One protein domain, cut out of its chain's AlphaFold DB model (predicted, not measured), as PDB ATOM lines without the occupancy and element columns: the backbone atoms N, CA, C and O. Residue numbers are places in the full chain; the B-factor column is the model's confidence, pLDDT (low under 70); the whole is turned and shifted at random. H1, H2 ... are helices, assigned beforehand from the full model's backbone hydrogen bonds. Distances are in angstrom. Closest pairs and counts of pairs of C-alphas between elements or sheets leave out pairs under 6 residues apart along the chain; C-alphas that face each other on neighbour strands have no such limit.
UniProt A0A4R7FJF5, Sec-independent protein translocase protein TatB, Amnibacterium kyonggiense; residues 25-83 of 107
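What this domain is: This is residues 25 to 83 of the 107 residues of the protein "Sec-independent protein translocase protein TatB" of Amnibacterium kyonggiense (UniProt A0A4R7FJF5). An open, flat V: the long helix H1 makes one arm, and after a corner near residues 55 to 59 a thin arm of loops leads back through the short H2 to H3 at its far end. No helix packs on another. The printed part has 59 residues with three named helices, in the order H1, H2, H3, and no named strand; the class is all helix. It is extended, with a radius of gyration of the C-alphas of 17.1 A and spans of 48 by 37 by 10 A.

How they stand to each other: H1, residues 25 to 54, is apart from H2, residues 63 to 66. H3, residues 73 to 82, is apart from both. Residues 25 to 46, 52 to 57 and 60 to 83 stand free. In H1 and H3 every O i to N i+4 pair is within hydrogen-bond range; H2 is too short for such a pair.

Where its parts are: H1 is 42.4 A long from C-alpha 25 at (-46.630, -67.807, 57.917) to C-alpha 54 at (-13.384, -45.497, 71.723). H2 measures 5.3 A. H3 measures 14.6 A and ends at C-alpha 82, (-51.713, -54.966, 94.103).

The domain as a whole: The C-alphas farthest apart, of Glu 53 and Glu 83, are 47.9 A apart. The printed part has no cut, and both links are short. In this model, pLDDT is under 70 at residues 55 to 77 and 79 to 83.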
ATOM      1  N   LEU A  25     -46.915 -68.768  56.848       91.12
ATOM      2  CA  LEU A  25     -46.630 -67.807  57.917       91.12
ATOM      3  C   LEU A  25     -45.612 -68.280  58.969       91.12
ATOM      4  O   LEU A  25     -44.664 -67.530  59.211       91.12
ATOM      5  N   PRO A  26     -45.720 -69.485  59.566       91.00
ATOM      6  CA  PRO A  26     -44.733 -69.941  60.547       91.00
ATOM      7  C   PRO A  26     -43.341 -70.088  59.925       91.00
ATOM      8  O   PRO A  26     -42.342 -69.754  60.561       91.00
ATOM      9  N   LEU A  27     -43.264 -70.503  58.655       93.56
ATOM     10  CA  LEU A  27     -42.005 -70.589  57.917       93.56
ATOM     11  C   LEU A  27     -41.358 -69.206  57.735       93.56
ATOM     12  O   LEU A  27     -40.155 -69.056  57.953       93.56
ATOM     13  N   TYR A  28     -42.132 -68.188  57.350       93.50
ATOM     14  CA  TYR A  28     -41.616 -66.825  57.192       93.50
ATOM     15  C   TYR A  28     -41.265 -66.167  58.530       93.50
ATOM     16  O   TYR A  28     -40.232 -65.505  58.618       93.50
ATOM     17  N   ALA A  29     -42.056 -66.395  59.579       93.50
ATOM     18  CA  ALA A  29     -41.752 -65.918  60.926       93.50
ATOM     19  C   ALA A  29     -40.446 -66.532  61.460       93.50
ATOM     20  O   ALA A  29     -39.606 -65.817  62.007       93.50
ATOM     21  N   ALA A  30     -40.231 -67.834  61.237       95.31
ATOM     22  CA  ALA A  30     -38.988 -68.507  61.599       95.31
ATOM     23  C   ALA A  30     -37.781 -67.918  60.854       95.31
ATOM     24  O   ALA A  30     -36.752 -67.642  61.474       95.31
ATOM     25  N   LYS A  31     -37.924 -67.654  59.546       95.88
ATOM     26  CA  LYS A  31     -36.891 -66.974  58.751       95.88
ATOM     27  C   LYS A  31     -36.602 -65.587  59.315       95.88
ATOM     28  O   LYS A  31     -35.455 -65.304  59.631       95.88
ATOM     29  N   LEU A  32     -37.616 -64.753  59.532       96.00
ATOM     30  CA  LEU A  32     -37.421 -63.429  60.125       96.00
ATOM     31  C   LEU A  32     -36.706 -63.519  61.483       96.00
ATOM     32  O   LEU A  32     -35.755 -62.783  61.725       96.00
ATOM     33  N   GLY A  33     -37.089 -64.471  62.336       96.12
ATOM     34  CA  GLY A  33     -36.433 -64.707  63.622       96.12
ATOM     35  C   GLY A  33     -34.955 -65.093  63.494       96.12
ATOM     36  O   GLY A  33     -34.123 -64.615  64.269       96.12
ATOM     37  N   GLN A  34     -34.596 -65.914  62.502       96.94
ATOM     38  CA  GLN A  34     -33.191 -66.211  62.204       96.94
ATOM     39  C   GLN A  34     -32.433 -64.952  61.779       96.94
ATOM     40  O   GLN A  34     -31.338 -64.710  62.282       96.94
ATOM     41  N   TRP A  35     -33.026 -64.125  60.916       97.25
ATOM     42  CA  TRP A  35     -32.409 -62.881  60.452       97.25
ATOM     43  C   TRP A  35     -32.207 -61.890  61.596       97.25
ATOM     44  O   TRP A  35     -31.133 -61.312  61.719       97.25
ATOM     45  N   VAL A  36     -33.192 -61.759  62.487       96.44
ATOM     46  CA  VAL A  36     -33.079 -60.933  63.695       96.44
ATOM     47  C   VAL A  36     -31.955 -61.435  64.599       96.44
ATOM     48  O   VAL A  36     -31.183 -60.628  65.110       96.44
ATOM     49  N   ARG A  37     -31.805 -62.755  64.775       95.06
ATOM     50  CA  ARG A  37     -30.706 -63.321  65.576       95.06
ATOM     51  C   ARG A  37     -29.336 -63.027  64.958       95.06
ATOM     52  O   ARG A  37     -28.411 -62.684  65.689       95.06
ATOM     53  N   VAL A  38     -29.216 -63.133  63.637       95.56
ATOM     54  CA  VAL A  38     -27.981 -62.785  62.916       95.56
ATOM     55  C   VAL A  38     -27.682 -61.293  63.054       95.56
ATOM     56  O   VAL A  38     -26.577 -60.928  63.446       95.56
ATOM     57  N   ALA A  39     -28.676 -60.434  62.816       96.06
ATOM     58  CA  ALA A  39     -28.545 -58.990  62.988       96.06
ATOM     59  C   ALA A  39     -28.123 -58.634  64.419       96.06
ATOM     60  O   ALA A  39     -27.224 -57.820  64.605       96.06
ATOM     61  N   ARG A  40     -28.699 -59.297  65.430       92.12
ATOM     62  CA  ARG A  40     -28.312 -59.109  66.829       92.12
ATOM     63  C   ARG A  40     -26.838 -59.436  67.067       92.12
ATOM     64  O   ARG A  40     -26.145 -58.615  67.651       92.12
ATOM     65  N   GLY A  41     -26.347 -60.565  66.551       93.12
ATOM     66  CA  GLY A  41     -24.928 -60.923  66.660       93.12
ATOM     67  C   GLY A  41     -23.991 -59.914  65.983       93.12
ATOM     68  O   GLY A  41     -22.922 -59.619  66.512       93.12
ATOM     69  N   ILE A  42     -24.406 -59.334  64.850       92.62
ATOM     70  CA  ILE A  42     -23.646 -58.275  64.164       92.62
ATOM     71  C   ILE A  42     -23.593 -57.003  65.019       92.62
ATOM     72  O   ILE A  42     -22.519 -56.418  65.163       92.62
ATOM     73  N   LEU A  43     -24.727 -56.592  65.596       91.38
ATOM     74  CA  LEU A  43     -24.819 -55.415  66.466       91.38
ATOM     75  C   LEU A  43     -23.987 -55.587  67.741       91.38
ATOM     76  O   LEU A  43     -23.249 -54.675  68.106       91.38
ATOM     77  N   ASP A  44     -24.061 -56.755  68.383       88.38
ATOM     78  CA  ASP A  44     -23.285 -57.048  69.591       88.38
ATOM     79  C   ASP A  44     -21.771 -57.032  69.281       88.38
ATOM     80  O   ASP A  44     -20.996 -56.413  70.008       88.38
ATOM     81  N   GLY A  45     -21.345 -57.604  68.148       88.25
ATOM     82  CA  GLY A  45     -19.941 -57.554  67.717       88.25
ATOM     83  C   GLY A  45     -19.462 -56.155  67.305       88.25
ATOM     84  O   GLY A  45     -18.297 -55.822  67.504       88.25
ATOM     85  N   ALA A  46     -20.338 -55.323  66.734       87.19
ATOM     86  CA  ALA A  46     -20.024 -53.921  66.448       87.19
ATOM     87  C   ALA A  46     -19.870 -53.108  67.742       87.19
ATOM     88  O   ALA A  46     -18.929 -52.327  67.852       87.19
ATOM     89  N   LYS A  47     -20.737 -53.348  68.736       81.19
ATOM     90  CA  LYS A  47     -20.635 -52.741  70.068       81.19
ATOM     91  C   LYS A  47     -19.328 -53.124  70.772       81.19
ATOM     92  O   LYS A  47     -18.745 -52.275  71.440       81.19
ATOM     93  N   GLU A  48     -18.866 -54.366  70.617       83.62
ATOM     94  CA  GLU A  48     -17.573 -54.813  71.156       83.62
ATOM     95  C   GLU A  48     -16.410 -54.007  70.576       83.62
ATOM     96  O   GLU A  48     -15.669 -53.373  71.319       83.62
ATOM     97  N   ARG A  49     -16.323 -53.934  69.242       82.00
ATOM     98  CA  ARG A  49     -15.256 -53.193  68.551       82.00
ATOM     99  C   ARG A  49     -15.286 -51.696  68.852       82.00
ATOM    100  O   ARG A  49     -14.245 -51.094  69.077       82.00
ATOM    101  N   MET A  50     -16.476 -51.094  68.910       78.19
ATOM    102  CA  MET A  50     -16.608 -49.681  69.288       78.19
ATOM    103  C   MET A  50     -16.134 -49.425  70.723       78.19
ATOM    104  O   MET A  50     -15.540 -48.382  70.978       78.19
ATOM    105  N   ARG A  51     -16.356 -50.370  71.647       77.00
ATOM    106  CA  ARG A  51     -15.870 -50.275  73.032       77.00
ATOM    107  C   ARG A  51     -14.347 -50.405  73.126       77.00
ATOM    108  O   ARG A  51     -13.740 -49.735  73.954       77.00
ATOM    109  N   GLU A  52     -13.741 -51.232  72.277       77.88
ATOM    110  CA  GLU A  52     -12.283 -51.388  72.191       77.88
ATOM    111  C   GLU A  52     -11.590 -50.142  71.607       77.88
ATOM    112  O   GLU A  52     -10.538 -49.745  72.102       77.88
ATOM    113  N   GLU A  53     -12.178 -49.506  70.587       74.31
ATOM    114  CA  GLU A  53     -11.561 -48.369  69.882       74.31
ATOM    115  C   GLU A  53     -11.815 -47.003  70.540       74.31
ATOM    116  O   GLU A  53     -10.947 -46.133  70.497       74.31
ATOM    117  N   LEU A  54     -12.990 -46.792  71.143       71.25
ATOM    118  CA  LEU A  54     -13.384 -45.497  71.723       71.25
ATOM    119  C   LEU A  54     -13.169 -45.427  73.243       71.25
ATOM    120  O   LEU A  54     -13.351 -44.370  73.844       71.25
ATOM    121  N   GLY A  55     -12.747 -46.534  73.860       64.44
ATOM    122  CA  GLY A  55     -12.533 -46.628  75.298       64.44
ATOM    123  C   GLY A  55     -13.836 -46.643  76.117       64.44
ATOM    124  O   GLY A  55     -14.939 -46.517  75.577       64.44
ATOM    125  N   PRO A  56     -13.730 -46.804  77.448       62.53
ATOM    126  CA  PRO A  56     -14.873 -46.931  78.358       62.53
ATOM    127  C   PRO A  56     -15.796 -45.697  78.418       62.53
ATOM    128  O   PRO A  56     -16.844 -45.764  79.047       62.53
ATOM    129  N   GLU A  57     -15.469 -44.595  77.737       58.75
ATOM    130  CA  GLU A  57     -16.320 -43.395  77.661       58.75
ATOM    131  C   GLU A  57     -17.574 -43.588  76.777       58.75
ATOM    132  O   GLU A  57     -18.484 -42.764  76.799       58.75
ATOM    133  N   PHE A  58     -17.676 -44.697  76.029       57.38
ATOM    134  CA  PHE A  58     -18.870 -45.051  75.240       57.38
ATOM    135  C   PHE A  58     -19.900 -45.916  76.002       57.38
ATOM    136  O   PHE A  58     -20.972 -46.222  75.465       57.38
ATOM    137  N   ASP A  59     -19.588 -46.329  77.236       58.97
ATOM    138  CA  ASP A  59     -20.454 -47.184  78.066       58.97
ATOM    139  C   ASP A  59     -21.632 -46.410  78.700       58.97
ATOM    140  O   ASP A  59     -22.634 -47.015  79.083       58.97
ATOM    141  N   ASP A  60     -21.571 -45.072  78.715       56.03
ATOM    142  CA  ASP A  60     -22.630 -44.192  79.238       56.03
ATOM    143  C   ASP A  60     -23.838 -44.035  78.293       56.03
ATOM    144  O   ASP A  60     -24.871 -43.472  78.667       56.03
ATOM    145  N   VAL A  61     -23.762 -44.554  77.062       57.97
ATOM    146  CA  VAL A  61     -24.874 -44.494  76.103       57.97
ATOM    147  C   VAL A  61     -25.897 -45.590  76.410       57.97
ATOM    148  O   VAL A  61     -25.955 -46.587  75.711       57.97
ATOM    149  N   ASP A  62     -26.683 -45.426  77.478       56.69
ATOM    150  CA  ASP A  62     -28.087 -45.858  77.680       56.69
ATOM    151  C   ASP A  62     -28.573 -47.217  77.079       56.69
ATOM    152  O   ASP A  62     -29.765 -47.423  76.830       56.69
ATOM    153  N   TRP A  63     -27.699 -48.208  76.867       54.38
ATOM    154  CA  TRP A  63     -28.059 -49.495  76.247       54.38
ATOM    155  C   TRP A  63     -28.945 -50.360  77.153       54.38
ATOM    156  O   TRP A  63     -29.694 -51.203  76.658       54.38
ATOM    157  N   GLN A  64     -28.888 -50.141  78.472       56.00
ATOM    158  CA  GLN A  64     -29.735 -50.828  79.453       56.00
ATOM    159  C   GLN A  64     -31.220 -50.477  79.296       56.00
ATOM    160  O   GLN A  64     -32.072 -51.310  79.598       56.00
ATOM    161  N   ARG A  65     -31.549 -49.294  78.754       56.84
ATOM    162  CA  ARG A  65     -32.937 -48.913  78.448       56.84
ATOM    163  C   ARG A  65     -33.514 -49.631  77.231       56.84
ATOM    164  O   ARG A  65     -34.732 -49.670  77.074       56.84
ATOM    165  N   LEU A  66     -32.658 -50.194  76.378       55.00
ATOM    166  CA  LEU A  66     -33.052 -50.915  75.167       55.00
ATOM    167  C   LEU A  66     -33.041 -52.440  75.328       55.00
ATOM    168  O   LEU A  66     -33.285 -53.127  74.338       55.00
ATOM    169  N   ASP A  67     -32.760 -52.990  76.515       60.38
ATOM    170  CA  ASP A  67     -32.783 -54.440  76.728       60.38
ATOM    171  C   ASP A  67     -34.230 -54.942  76.929       60.38
ATOM    172  O   ASP A  67     -34.818 -54.756  78.001       60.38
ATOM    173  N   PRO A  68     -34.834 -55.615  75.928       58.34
ATOM    174  CA  PRO A  68     -36.227 -56.042  75.999       58.34
ATOM    175  C   PRO A  68     -36.438 -57.214  76.971       58.34
ATOM    176  O   PRO A  68     -37.577 -57.605  77.212       58.34
ATOM    177  N   ARG A  69     -35.369 -57.800  77.535       61.78
ATOM    178  CA  ARG A  69     -35.462 -58.909  78.501       61.78
ATOM    179  C   ARG A  69     -35.625 -58.441  79.941       61.78
ATOM    180  O   ARG A  69     -35.990 -59.251  80.786       61.78
ATOM    181  N   GLN A  70     -35.407 -57.155  80.212       60.47
ATOM    182  CA  GLN A  70     -35.742 -56.554  81.506       60.47
ATOM    183  C   GLN A  70     -37.239 -56.218  81.632       60.47
ATOM    184  O   GLN A  70     -37.697 -55.790  82.691       60.47
ATOM    185  N   TYR A  71     -38.027 -56.468  80.579       56.00
ATOM    186  CA  TYR A  71     -39.483 -56.487  80.645       56.00
ATOM    187  C   TYR A  71     -39.942 -57.781  81.331       56.00
ATOM    188  O   TYR A  71     -40.238 -58.780  80.680       56.00
ATOM    189  N   ASP A  72     -39.935 -57.787  82.664       59.88
ATOM    190  CA  ASP A  72     -40.359 -58.938  83.459       59.88
ATOM    191  C   ASP A  72     -41.900 -58.973  83.544       59.88
ATOM    192  O   ASP A  72     -42.504 -58.175  84.277       59.88
ATOM    193  N   PRO A  73     -42.578 -59.882  82.812       61.16
ATOM    194  CA  PRO A  73     -44.039 -59.899  82.718       61.16
ATOM    195  C   PRO A  73     -44.706 -60.130  84.077       61.16
ATOM    196  O   PRO A  73     -45.861 -59.758  84.284       61.16
ATOM    197  N   ARG A  74     -43.977 -60.715  85.036       63.91
ATOM    198  CA  ARG A  74     -44.485 -60.975  86.384       63.91
ATOM    199  C   ARG A  74     -44.659 -59.694  87.193       63.91
ATOM    200  O   ARG A  74     -45.543 -59.670  88.044       63.91
ATOM    201  N   ARG A  75     -43.873 -58.634  86.942       65.50
ATOM    202  CA  ARG A  75     -44.063 -57.348  87.642       65.50
ATOM    203  C   ARG A  75     -45.371 -56.682  87.232       65.50
ATOM    204  O   ARG A  75     -46.129 -56.285  88.099       65.50
ATOM    205  N   ILE A  76     -45.696 -56.711  85.945       61.69
ATOM    206  CA  ILE A  76     -46.916 -56.105  85.389       61.69
ATOM    207  C   ILE A  76     -48.177 -56.760  85.968       61.69
ATOM    208  O   ILE A  76     -49.132 -56.080  86.328       61.69
ATOM    209  N   VAL A  77     -48.167 -58.090  86.106       68.19
ATOM    210  CA  VAL A  77     -49.285 -58.832  86.713       68.19
ATOM    211  C   VAL A  77     -49.399 -58.544  88.211       68.19
ATOM    212  O   VAL A  77     -50.506 -58.440  88.727       68.19
ATOM    213  N   ARG A  78     -48.273 -58.401  88.920       72.75
ATOM    214  CA  ARG A  78     -48.279 -58.065  90.351       72.75
ATOM    215  C   ARG A  78     -48.771 -56.649  90.602       72.75
ATOM    216  O   ARG A  78     -49.579 -56.476  91.502       72.75
ATOM    217  N   ASP A  79     -48.342 -55.687  89.798       68.88
ATOM    218  CA  ASP A  79     -48.797 -54.302  89.905       68.88
ATOM    219  C   ASP A  79     -50.309 -54.216  89.625       68.88
ATOM    220  O   ASP A  79     -51.037 -53.587  90.382       68.88
ATOM    221  N   ALA A  80     -50.823 -54.983  88.653       67.38
ATOM    222  CA  ALA A  80     -52.264 -55.075  88.381       67.38
ATOM    223  C   ALA A  80     -53.091 -55.787  89.476       67.38
ATOM    224  O   ALA A  80     -54.299 -55.581  89.554       67.38
ATOM    225  N   LEU A  81     -52.471 -56.647  90.295       63.62
ATOM    226  CA  LEU A  81     -53.125 -57.352  91.411       63.62
ATOM    227  C   LEU A  81     -53.012 -56.599  92.747       63.62
ATOM    228  O   LEU A  81     -53.826 -56.828  93.640       63.62
ATOM    229  N   LEU A  82     -51.985 -55.759  92.901       67.31
ATOM    230  CA  LEU A  82     -51.713 -54.966  94.103       67.31
ATOM    231  C   LEU A  82     -52.368 -53.579  94.053       67.31
ATOM    232  O   LEU A  82     -52.565 -52.981  95.108       67.31
ATOM    233  N   GLU A  83     -52.732 -53.086  92.866       56.94
ATOM    234  CA  GLU A  83     -53.557 -51.888  92.706       56.94
ATOM    235  C   GLU A  83     -54.989 -52.185  93.204       56.94
ATOM    236  O   GLU A  83     -55.684 -53.027  92.619       56.94
TER     237      GLU A  83